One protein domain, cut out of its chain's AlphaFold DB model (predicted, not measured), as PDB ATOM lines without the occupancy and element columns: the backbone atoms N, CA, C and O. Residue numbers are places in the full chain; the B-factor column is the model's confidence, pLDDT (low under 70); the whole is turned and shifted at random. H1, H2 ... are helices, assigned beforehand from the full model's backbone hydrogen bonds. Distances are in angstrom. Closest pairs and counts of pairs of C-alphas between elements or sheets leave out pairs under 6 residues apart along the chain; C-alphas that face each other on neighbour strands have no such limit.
ATOM      1  N   ASN A  47      60.373 -26.768 -16.458       76.38
ATOM      2  CA  ASN A  47      58.933 -26.757 -16.207       76.38
ATOM      3  C   ASN A  47      58.283 -28.143 -16.380       76.38
ATOM      4  O   ASN A  47      57.449 -28.530 -15.564       76.38
ATOM      5  N   LEU A  48      58.673 -28.908 -17.401       79.31
ATOM      6  CA  LEU A  48      58.152 -30.251 -17.655       79.31
ATOM      7  C   LEU A  48      58.827 -31.318 -16.787       79.31
ATOM      8  O   LEU A  48      58.215 -32.348 -16.516       79.31
ATOM      9  N   GLU A  49      60.046 -31.074 -16.304       81.25
ATOM     10  CA  GLU A  49      60.701 -31.948 -15.326       81.25
ATOM     11  C   GLU A  49      59.895 -32.027 -14.021       81.25
ATOM     12  O   GLU A  49      59.623 -33.119 -13.520       81.25
ATOM     13  N   ARG A  50      59.404 -30.882 -13.527       83.75
ATOM     14  CA  ARG A  50      58.537 -30.812 -12.337       83.75
ATOM     15  C   ARG A  50      57.206 -31.534 -12.539       83.75
ATOM     16  O   ARG A  50      56.754 -32.250 -11.648       83.75
ATOM     17  N   VAL A  51      56.597 -31.381 -13.716       83.50
ATOM     18  CA  VAL A  51      55.372 -32.108 -14.093       83.50
ATOM     19  C   VAL A  51      55.629 -33.615 -14.120       83.50
ATOM     20  O   VAL A  51      54.831 -34.389 -13.598       83.50
ATOM     21  N   ASN A  52      56.758 -34.042 -14.687       82.88
ATOM     22  CA  ASN A  52      57.135 -35.450 -14.764       82.88
ATOM     23  C   ASN A  52      57.403 -36.044 -13.370       82.88
ATOM     24  O   ASN A  52      56.929 -37.137 -13.068       82.88
ATOM     25  N   ALA A  53      58.092 -35.308 -12.493       84.94
ATOM     26  CA  ALA A  53      58.297 -35.701 -11.101       84.94
ATOM     27  C   ALA A  53      56.961 -35.876 -10.356       84.94
ATOM     28  O   ALA A  53      56.754 -36.905  -9.712       84.94
ATOM     29  N   ALA A  54      56.021 -34.938 -10.521       82.69
ATOM     30  CA  ALA A  54      54.677 -35.053  -9.959       82.69
ATOM     31  C   ALA A  54      53.916 -36.273 -10.516       82.69
ATOM     32  O   ALA A  54      53.281 -37.007  -9.759       82.69
ATOM     33  N   ALA A  55      54.031 -36.541 -11.821       83.44
ATOM     34  CA  ALA A  55      53.410 -37.702 -12.462       83.44
ATOM     35  C   ALA A  55      53.984 -39.032 -11.948       83.44
ATOM     36  O   ALA A  55      53.240 -39.995 -11.769       83.44
ATOM     37  N   LYS A  56      55.294 -39.081 -11.671       82.56
ATOM     38  CA  LYS A  56      55.966 -40.256 -11.094       82.56
ATOM     39  C   LYS A  56      55.556 -40.517  -9.650       82.56
ATOM     40  O   LYS A  56      55.396 -41.672  -9.273       82.56
ATOM     41  N   GLN A  57      55.411 -39.469  -8.841       84.12
ATOM     42  CA  GLN A  57      55.067 -39.606  -7.423       84.12
ATOM     43  C   GLN A  57      53.589 -39.927  -7.200       84.12
ATOM     44  O   GLN A  57      53.250 -40.637  -6.259       84.12
ATOM     45  N   ALA A  58      52.707 -39.434  -8.068       79.69
ATOM     46  CA  ALA A  58      51.276 -39.617  -7.924       79.69
ATOM     47  C   ALA A  58      50.654 -40.024  -9.263       79.69
ATOM     48  O   ALA A  58      50.098 -39.198  -9.987       79.69
ATOM     49  N   ALA A  59      50.702 -41.329  -9.549       73.19
ATOM     50  CA  ALA A  59      50.196 -41.931 -10.788       73.19
ATOM     51  C   ALA A  59      48.692 -41.688 -11.039       73.19
ATOM     52  O   ALA A  59      48.225 -41.801 -12.168       73.19
ATOM     53  N   GLN A  60      47.932 -41.341  -9.993       78.25
ATOM     54  CA  GLN A  60      46.502 -41.024 -10.076       78.25
ATOM     55  C   GLN A  60      46.217 -39.528 -10.316       78.25
ATOM     56  O   GLN A  60      45.057 -39.136 -10.462       78.25
ATOM     57  N   THR A  61      47.249 -38.679 -10.351       77.12
ATOM     58  CA  THR A  61      47.095 -37.234 -10.563       77.12
ATOM     59  C   THR A  61      46.593 -36.949 -11.969       77.12
ATOM     60  O   THR A  61      47.170 -37.392 -12.961       77.12
ATOM     61  N   ARG A  62      45.521 -36.159 -12.063       77.31
ATOM     62  CA  ARG A  62      44.947 -35.730 -13.339       77.31
ATOM     63  C   ARG A  62      45.515 -34.368 -13.723       77.31
ATOM     64  O   ARG A  62      45.194 -33.361 -13.102       77.31
ATOM     65  N   PHE A  63      46.320 -34.327 -14.780       79.56
ATOM     66  CA  PHE A  63      46.887 -33.088 -15.321       79.56
ATOM     67  C   PHE A  63      45.915 -32.381 -16.273       79.56
ATOM     68  O   PHE A  63      46.242 -32.105 -17.425       79.56
ATOM     69  N   THR A  64      44.696 -32.100 -15.811       80.50
ATOM     70  CA  THR A  64      43.643 -31.500 -16.649       80.50
ATOM     71  C   THR A  64      44.038 -30.126 -17.187       80.50
ATOM     72  O   THR A  64      43.758 -29.833 -18.343       80.50
ATOM     73  N   ALA A  65      44.785 -29.338 -16.408       81.75
ATOM     74  CA  ALA A  65      45.318 -28.048 -16.843       81.75
ATOM     75  C   ALA A  65      46.223 -28.156 -18.088       81.75
ATOM     76  O   ALA A  65      46.211 -27.265 -18.931       81.75
ATOM     77  N   LEU A  66      46.970 -29.259 -18.233       81.69
ATOM     78  CA  LEU A  66      47.838 -29.484 -19.394       81.69
ATOM     79  C   LEU A  66      47.055 -29.917 -20.633       81.69
ATOM     80  O   LEU A  66      47.501 -29.673 -21.751       81.69
ATOM     81  N   LEU A  67      45.890 -30.545 -20.446       77.50
ATOM     82  CA  LEU A  67      45.053 -31.001 -21.552       77.50
ATOM     83  C   LEU A  67      44.500 -29.822 -22.368       77.50
ATOM     84  O   LEU A  67      44.301 -29.964 -23.568       77.50
ATOM     85  N   HIS A  68      44.342 -28.642 -21.759       78.38
ATOM     86  CA  HIS A  68      43.940 -27.423 -22.468       78.38
ATOM     87  C   HIS A  68      44.966 -26.937 -23.504       78.38
ATOM     88  O   HIS A  68      44.621 -26.128 -24.356       78.38
ATOM     89  N   HIS A  69      46.213 -27.423 -23.465       80.50
ATOM     90  CA  HIS A  69      47.213 -27.126 -24.498       80.50
ATOM     91  C   HIS A  69      47.046 -27.972 -25.768       80.50
ATOM     92  O   HIS A  69      47.797 -27.796 -26.727       80.50
ATOM     93  N   VAL A  70      46.100 -28.914 -25.775       82.94
ATOM     94  CA  VAL A  70      45.756 -29.693 -26.962       82.94
ATOM     95  C   VAL A  70      44.698 -28.923 -27.749       82.94
ATOM     96  O   VAL A  70      43.503 -29.056 -27.501       82.94
ATOM     97  N   ASP A  71      45.162 -28.095 -28.683       85.31
ATOM     98  CA  ASP A  71      44.339 -27.386 -29.666       85.31
ATOM     99  C   ASP A  71      44.402 -28.060 -31.054       85.31
ATOM    100  O   ASP A  71      45.170 -29.005 -31.276       85.31
ATOM    101  N   GLU A  72      43.573 -27.595 -32.000       87.81
ATOM    102  CA  GLU A  72      43.541 -28.120 -33.378       87.81
ATOM    103  C   GLU A  72      44.942 -28.097 -34.005       87.81
ATOM    104  O   GLU A  72      45.413 -29.094 -34.551       87.81
ATOM    105  N   GLU A  73      45.655 -26.984 -33.849       86.44
ATOM    106  CA  GLU A  73      47.008 -26.779 -34.363       86.44
ATOM    107  C   GLU A  73      48.024 -27.774 -33.777       86.44
ATOM    108  O   GLU A  73      48.881 -28.302 -34.491       86.44
ATOM    109  N   ALA A  74      47.941 -28.077 -32.483       86.75
ATOM    110  CA  ALA A  74      48.767 -29.074 -31.822       86.75
ATOM    111  C   ALA A  74      48.502 -30.474 -32.381       86.75
ATOM    112  O   ALA A  74      49.461 -31.212 -32.631       86.75
ATOM    113  N   LEU A  75      47.236 -30.816 -32.638       85.75
ATOM    114  CA  LEU A  75      46.850 -32.093 -33.236       85.75
ATOM    115  C   LEU A  75      47.311 -32.201 -34.693       85.75
ATOM    116  O   LEU A  75      47.904 -33.215 -35.064       85.75
ATOM    117  N   TYR A  76      47.179 -31.140 -35.490       88.31
ATOM    118  CA  TYR A  76      47.744 -31.096 -36.841       88.31
ATOM    119  C   TYR A  76      49.267 -31.257 -36.832       88.31
ATOM    120  O   TYR A  76      49.823 -32.026 -37.620       88.31
ATOM    121  N   ARG A  77      49.973 -30.566 -35.927       87.12
ATOM    122  CA  ARG A  77      51.430 -30.714 -35.774       87.12
ATOM    123  C   ARG A  77      51.815 -32.136 -35.372       87.12
ATOM    124  O   ARG A  77      52.797 -32.660 -35.895       87.12
ATOM    125  N   ALA A  78      51.068 -32.757 -34.463       85.19
ATOM    126  CA  ALA A  78      51.295 -34.137 -34.051       85.19
ATOM    127  C   ALA A  78      51.081 -35.110 -35.221       85.19
ATOM    128  O   ALA A  78      51.964 -35.925 -35.491       85.19
ATOM    129  N   PHE A  79      49.988 -34.953 -35.973       84.62
ATOM    130  CA  PHE A  79      49.691 -35.753 -37.163       84.62
ATOM    131  C   PHE A  79      50.790 -35.627 -38.228       84.62
ATOM    132  O   PHE A  79      51.268 -36.628 -38.753       84.62
ATOM    133  N   ARG A  80      51.282 -34.409 -38.494       83.81
ATOM    134  CA  ARG A  80      52.396 -34.186 -39.437       83.81
ATOM    135  C   ARG A  80      53.713 -34.824 -38.987       83.81
ATOM    136  O   ARG A  80      54.519 -35.206 -39.829       83.81
ATOM    137  N   ARG A  81      53.953 -34.932 -37.676       84.38
ATOM    138  CA  ARG A  81      55.147 -35.590 -37.113       84.38
ATOM    139  C   ARG A  81      55.018 -37.114 -37.075       84.38
ATOM    140  O   ARG A  81      56.029 -37.798 -36.908       84.38
ATOM    141  N   GLN A  82      53.807 -37.650 -37.208       82.31
ATOM    142  CA  GLN A  82      53.566 -39.084 -37.245       82.31
ATOM    143  C   GLN A  82      54.115 -39.686 -38.544       82.31
ATOM    144  O   GLN A  82      53.984 -39.124 -39.631       82.31
ATOM    145  N   LYS A  83      54.750 -40.859 -38.441       73.50
ATOM    146  CA  LYS A  83      55.260 -41.566 -39.620       73.50
ATOM    147  C   LYS A  83      54.092 -41.980 -40.515       73.50
ATOM    148  O   LYS A  83      53.191 -42.681 -40.069       73.50
ATOM    149  N   ARG A  84      54.171 -41.619 -41.796       74.06
ATOM    150  CA  ARG A  84      53.177 -41.953 -42.835       74.06
ATOM    151  C   ARG A  84      52.965 -43.462 -43.013       74.06
ATOM    152  O   ARG A  84      51.872 -43.885 -43.354       74.06
ATOM    153  N   GLN A  85      53.997 -44.259 -42.731       65.69
ATOM    154  CA  GLN A  85      53.971 -45.727 -42.766       65.69
ATOM    155  C   GLN A  85      53.826 -46.350 -41.367       65.69
ATOM    156  O   GLN A  85      54.315 -47.452 -41.118       65.69
ATOM    157  N   ALA A  86      53.238 -45.634 -40.405       67.06
ATOM    158  CA  ALA A  86      52.920 -46.239 -39.119       67.06
ATOM    159  C   ALA A  86      51.948 -47.414 -39.322       67.06
ATOM    160  O   ALA A  86      51.037 -47.333 -40.148       67.06
ATOM    161  N   SER A  87      52.146 -48.496 -38.563       63.16
ATOM    162  CA  SER A  87      51.154 -49.568 -38.455       63.16
ATOM    163  C   SER A  87      49.791 -48.985 -38.088       63.16
ATOM    164  O   SER A  87      49.718 -47.940 -37.436       63.16
ATOM    165  N   ALA A  88      48.728 -49.669 -38.512       71.25
ATOM    166  CA  ALA A  88      47.369 -49.294 -38.156       71.25
ATOM    167  C   ALA A  88      47.238 -49.092 -36.635       71.25
ATOM    168  O   ALA A  88      47.877 -49.805 -35.852       71.25
ATOM    169  N   GLY A  89      46.446 -48.095 -36.239       72.50
ATOM    170  CA  GLY A  89      46.154 -47.810 -34.839       72.50
ATOM    171  C   GLY A  89      45.473 -48.987 -34.134       72.50
ATOM    172  O   GLY A  89      45.132 -49.999 -34.743       72.50
ATOM    173  N   VAL A  90      45.246 -48.852 -32.825       67.94
ATOM    174  CA  VAL A  90      44.519 -49.859 -32.018       67.94
ATOM    175  C   VAL A  90      43.086 -50.076 -32.536       67.94
ATOM    176  O   VAL A  90      42.502 -51.137 -32.350       67.94
ATOM    177  N   ASP A  91      42.547 -49.083 -33.234       68.56
ATOM    178  CA  ASP A  91      41.263 -49.070 -33.933       68.56
ATOM    179  C   ASP A  91      41.324 -49.641 -35.366       68.56
ATOM    180  O   ASP A  91      40.323 -49.636 -36.081       68.56
ATOM    181  N   GLY A  92      42.490 -50.115 -35.818       73.69
ATOM    182  CA  GLY A  92      42.699 -50.601 -37.181       73.69
ATOM    183  C   GLY A  92      42.735 -49.496 -38.243       73.69
ATOM    184  O   GLY A  92      42.791 -49.806 -39.435       73.69
ATOM    185  N   MET A  93      42.731 -48.215 -37.854       78.12
ATOM    186  CA  MET A  93      42.778 -47.100 -38.799       78.12
ATOM    187  C   MET A  93      44.209 -46.831 -39.262       78.12
ATOM    188  O   MET A  93      45.145 -46.724 -38.466       78.12
ATOM    189  N   THR A  94      44.390 -46.714 -40.577       80.06
ATOM    190  CA  THR A  94      45.663 -46.299 -41.176       80.06
ATOM    191  C   THR A  94      45.737 -44.778 -41.252       80.06
ATOM    192  O   THR A  94      44.718 -44.099 -41.382       80.06
ATOM    193  N   VAL A  95      46.957 -44.231 -41.225       81.12
ATOM    194  CA  VAL A  95      47.190 -42.780 -41.350       81.12
ATOM    195  C   VAL A  95      46.550 -42.221 -42.626       81.12
ATOM    196  O   VAL A  95      45.927 -41.167 -42.575       81.12
ATOM    197  N   ALA A  96      46.647 -42.952 -43.743       81.31
ATOM    198  CA  ALA A  96      46.058 -42.556 -45.023       81.31
ATOM    199  C   ALA A  96      44.527 -42.457 -44.955       81.31
ATOM    200  O   ALA A  96      43.954 -41.467 -45.395       81.31
ATOM    201  N   LYS A  97      43.864 -43.440 -44.337       81.00
ATOM    202  CA  LYS A  97      42.404 -43.444 -44.206       81.00
ATOM    203  C   LYS A  97      41.915 -42.354 -43.246       81.00
ATOM    204  O   LYS A  97      40.874 -41.744 -43.461       81.00
ATOM    205  N   TYR A  98      42.679 -42.081 -42.189       83.44
ATOM    206  CA  TYR A  98      42.376 -40.992 -41.261       83.44
ATOM    207  C   TYR A  98      42.535 -39.605 -41.910       83.44
ATOM    208  O   TYR A  98      41.839 -38.663 -41.531       83.44
ATOM    209  N   GLU A  99      43.421 -39.477 -42.902       85.25
ATOM    210  CA  GLU A  99      43.687 -38.224 -43.613       85.25
ATOM    211  C   GLU A  99      42.507 -37.748 -44.474       85.25
ATOM    212  O   GLU A  99      42.299 -36.542 -44.585       85.25
ATOM    213  N   GLU A 100      41.694 -38.669 -45.004       86.44
ATOM    214  CA  GLU A 100      40.531 -38.376 -45.865       86.44
ATOM    215  C   GLU A 100      39.518 -37.409 -45.223       86.44
ATOM    216  O   GLU A 100      38.819 -36.688 -45.928       86.44
ATOM    217  N   GLY A 101      39.457 -37.369 -43.887       84.88
ATOM    218  CA  GLY A 101      38.582 -36.482 -43.114       84.88
ATOM    219  C   GLY A 101      39.313 -35.728 -42.007       84.88
ATOM    220  O   GLY A 101      38.708 -35.430 -40.981       84.88
ATOM    221  N   LEU A 102      40.617 -35.465 -42.166       85.31
ATOM    222  CA  LEU A 102      41.507 -35.018 -41.084       85.31
ATOM    223  C   LEU A 102      40.940 -33.859 -40.248       85.31
ATOM    224  O   LEU A 102      40.984 -33.906 -39.021       85.31
ATOM    225  N   THR A 103      40.397 -32.833 -40.901       86.50
ATOM    226  CA  THR A 103      39.852 -31.647 -40.226       86.50
ATOM    227  C   THR A 103      38.624 -31.964 -39.384       86.50
ATOM    228  O   THR A 103      38.551 -31.562 -38.223       86.50
ATOM    229  N   ASP A 104      37.677 -32.716 -39.936       86.25
ATOM    230  CA  ASP A 104      36.457 -33.081 -39.217       86.25
ATOM    231  C   ASP A 104      36.758 -34.067 -38.089       86.25
ATOM    232  O   ASP A 104      36.199 -33.950 -37.002       86.25
ATOM    233  N   ASN A 105      37.725 -34.963 -38.298       85.62
ATOM    234  CA  ASN A 105      38.194 -35.902 -37.284       85.62
ATOM    235  C   ASN A 105      38.851 -35.179 -36.101       85.62
ATOM    236  O   ASN A 105      38.595 -35.528 -34.951       85.62
ATOM    237  N   ILE A 106      39.676 -34.160 -36.365       86.81
ATOM    238  CA  ILE A 106      40.318 -33.345 -35.323       86.81
ATOM    239  C   ILE A 106      39.272 -32.542 -34.540       86.81
ATOM    240  O   ILE A 106      39.319 -32.498 -33.311       86.81
ATOM    241  N   ARG A 107      38.287 -31.954 -35.224       86.25
ATOM    242  CA  ARG A 107      37.192 -31.225 -34.566       86.25
ATOM    243  C   ARG A 107      36.322 -32.146 -33.721       86.25
ATOM    244  O   ARG A 107      35.967 -31.800 -32.593       86.25
ATOM    245  N   ASP A 108      35.999 -33.327 -34.238       84.69
ATOM    246  CA  ASP A 108      35.223 -34.314 -33.497       84.69
ATOM    247  C   ASP A 108      35.994 -34.844 -32.281       84.69
ATOM    248  O   ASP A 108      35.410 -34.994 -31.208       84.69
ATOM    249  N   PHE A 109      37.314 -35.018 -32.399       84.25
ATOM    250  CA  PHE A 109      38.210 -35.361 -31.292       84.25
ATOM    251  C   PHE A 109      38.180 -34.325 -30.166       84.25
ATOM    252  O   PHE A 109      38.035 -34.691 -29.000       84.25
ATOM    253  N   LEU A 110      38.263 -33.033 -30.490       84.94
ATOM    254  CA  LEU A 110      38.212 -31.971 -29.480       84.94
ATOM    255  C   LEU A 110      36.837 -31.850 -28.816       84.94
ATOM    256  O   LEU A 110      36.749 -31.519 -27.635       84.94
ATOM    257  N   ARG A 111      35.759 -32.144 -29.552       83.06
ATOM    258  CA  ARG A 111      34.384 -32.063 -29.047       83.06
ATOM    259  C   ARG A 111      33.983 -33.263 -28.192       83.06
ATOM    260  O   ARG A 111      33.326 -33.098 -27.168       83.06
ATOM    261  N   THR A 112      34.302 -34.473 -28.642       80.38
ATOM    262  CA  THR A 112      33.822 -35.723 -28.027       80.38
ATOM    263  C   THR A 112      34.841 -36.342 -27.072       80.38
ATOM    264  O   THR A 112      34.467 -37.120 -26.189       80.38
ATOM    265  N   GLY A 113      36.108 -35.947 -27.200       75.31
ATOM    266  CA  GLY A 113      37.230 -36.439 -26.419       75.31
ATOM    267  C   GLY A 113      37.916 -37.665 -27.042       75.31
ATOM    268  O   GLY A 113      37.364 -38.324 -27.928       75.31
ATOM    269  N   PRO A 114      39.109 -38.036 -26.536       66.81
ATOM    270  CA  PRO A 114      40.022 -38.964 -27.211       66.81
ATOM    271  C   PRO A 114      39.503 -40.383 -27.448       66.81
ATOM    272  O   PRO A 114      40.041 -41.108 -28.278       66.81
ATOM    273  N   HIS A 115      38.493 -40.799 -26.687       65.62
ATOM    274  CA  HIS A 115      37.956 -42.159 -26.715       65.62
ATOM    275  C   HIS A 115      36.600 -42.256 -27.411       65.62
ATOM    276  O   HIS A 115      36.016 -43.337 -27.448       65.62
ATOM    277  N   ARG A 116      36.069 -41.137 -27.910       67.06
ATOM    278  CA  ARG A 116      34.704 -41.072 -28.436       67.06
ATOM    279  C   ARG A 116      34.624 -40.572 -29.874       67.06
ATOM    280  O   ARG A 116      33.584 -40.756 -30.500       67.06
ATOM    281  N   SER A 117      35.704 -40.011 -30.406       67.88
ATOM    282  CA  SER A 117      35.766 -39.588 -31.800       67.88
ATOM    283  C   SER A 117      35.910 -40.771 -32.742       67.88
ATOM    284  O   SER A 117      36.795 -41.610 -32.558       67.88
ATOM    285  N   LEU A 118      35.081 -40.799 -33.780       71.06
ATOM    286  CA  LEU A 118      35.206 -41.732 -34.896       71.06
ATOM    287  C   LEU A 118      35.682 -40.958 -36.124       71.06
ATOM    288  O   LEU A 118      35.235 -39.831 -36.339       71.06
ATOM    289  N   PRO A 119      36.565 -41.530 -36.957       70.62
ATOM    290  CA  PRO A 119      36.948 -40.850 -38.176       70.62
ATOM    291  C   PRO A 119      35.751 -40.818 -39.135       70.62
ATOM    292  O   PRO A 119      35.007 -41.791 -39.237       70.62
ATOM    293  N   ALA A 120      35.582 -39.732 -39.881       68.75
ATOM    294  CA  ALA A 120      34.465 -39.499 -40.794       68.75
ATOM    295  C   ALA A 120      34.280 -40.639 -41.818       68.75
ATOM    296  O   ALA A 120      33.161 -41.018 -42.160       68.75
ATOM    297  N   THR A 121      35.382 -41.270 -42.229       65.56
ATOM    298  CA  THR A 121      35.428 -42.455 -43.110       65.56
ATOM    299  C   THR A 121      34.816 -43.731 -42.485       65.56
ATOM    300  O   THR A 121      34.429 -44.658 -43.199       65.56
ATOM    301  N   ALA A 122      34.667 -43.810 -41.153       63.22
ATOM    302  CA  ALA A 122      34.051 -44.955 -40.473       63.22
ATOM    303  C   ALA A 122      32.554 -45.098 -40.798       63.22
ATOM    304  O   ALA A 122      32.057 -46.221 -40.864       63.22
ATOM    305  N   GLY A 123      31.853 -43.992 -41.071       55.03
ATOM    306  CA  GLY A 123      30.448 -44.016 -41.491       55.03
ATOM    307  C   GLY A 123      30.237 -44.544 -42.915       55.03
ATOM    308  O   GLY A 123      29.181 -45.092 -43.211       55.03
ATOM    309  N   ALA A 124      31.248 -44.442 -43.785       51.88
ATOM    310  CA  ALA A 124      31.159 -44.872 -45.184       51.88
ATOM    311  C   ALA A 124      31.520 -46.355 -45.395       51.88
ATOM    312  O   ALA A 124      31.093 -46.969 -46.370       51.88
TER     313      ALA A 124
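This is residues 47 to 124 of the 134 residues of an uncharacterized protein of Mesorhizobium sp. L103C105A0 (UniProt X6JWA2). What is the shape? H1 lies alone at one end of the long axis, and the chain runs through H2 to a loose head of H3, H4, H5 and H6, in which H3 and H5 pack crosswise. A loop, residues 82 to 94, joins H3 to H4, and residues 56 to 62 stand free. What is it made of? The printed part has 78 residues with six named helices, H1 to H6 in order, and no named strand; its class is all helix. It is loose, with a radius of gyration of the C-alphas of 15.0 A and spans of 44 by 26 by 22 A.

What do the first helices meet? H1, residues 47 to 57, and H2, residues 64 to 67, touch no helix. Which helices touch? H3, residues 72 to 81, touches H5, residues 102 to 112, at a steep tilt of 53 degrees, opposite ways; the closest C-alphas, of Glu 72 and Ile 106, are 6.4 A apart. H4, residues 95 to 99, and H6, residues 120 to 123, are close but not clearly touching, the closest C-alphas being Lys 97 and Thr 121 at 7.1 A. What of the backbones? Every O i to N i+4 pair is within hydrogen-bond range in H3, H4 and H5, and 6 of 7 in H1; H2 and H6 are too short for such a pair.

Where does H1 begin? C-alpha 47 is at (58.933, -26.757, -16.207); H1 is 16.0 A long. Where does H5 end? C-alpha 112 is at (33.822, -35.723, -28.027); H5 is 15.2 A long and H3 14.3 A.

How large is it? The two C-alphas farthest apart, of Arg 50 and Ala 124, are 45.0 A apart; the printed part has no cut. Which link is long, and where is confidence low? The link H3 to H4 is long, and pLDDT is under 70 at 14 residues: 85 to 87, 90 to 91, 114 to 117 and 120 to 124.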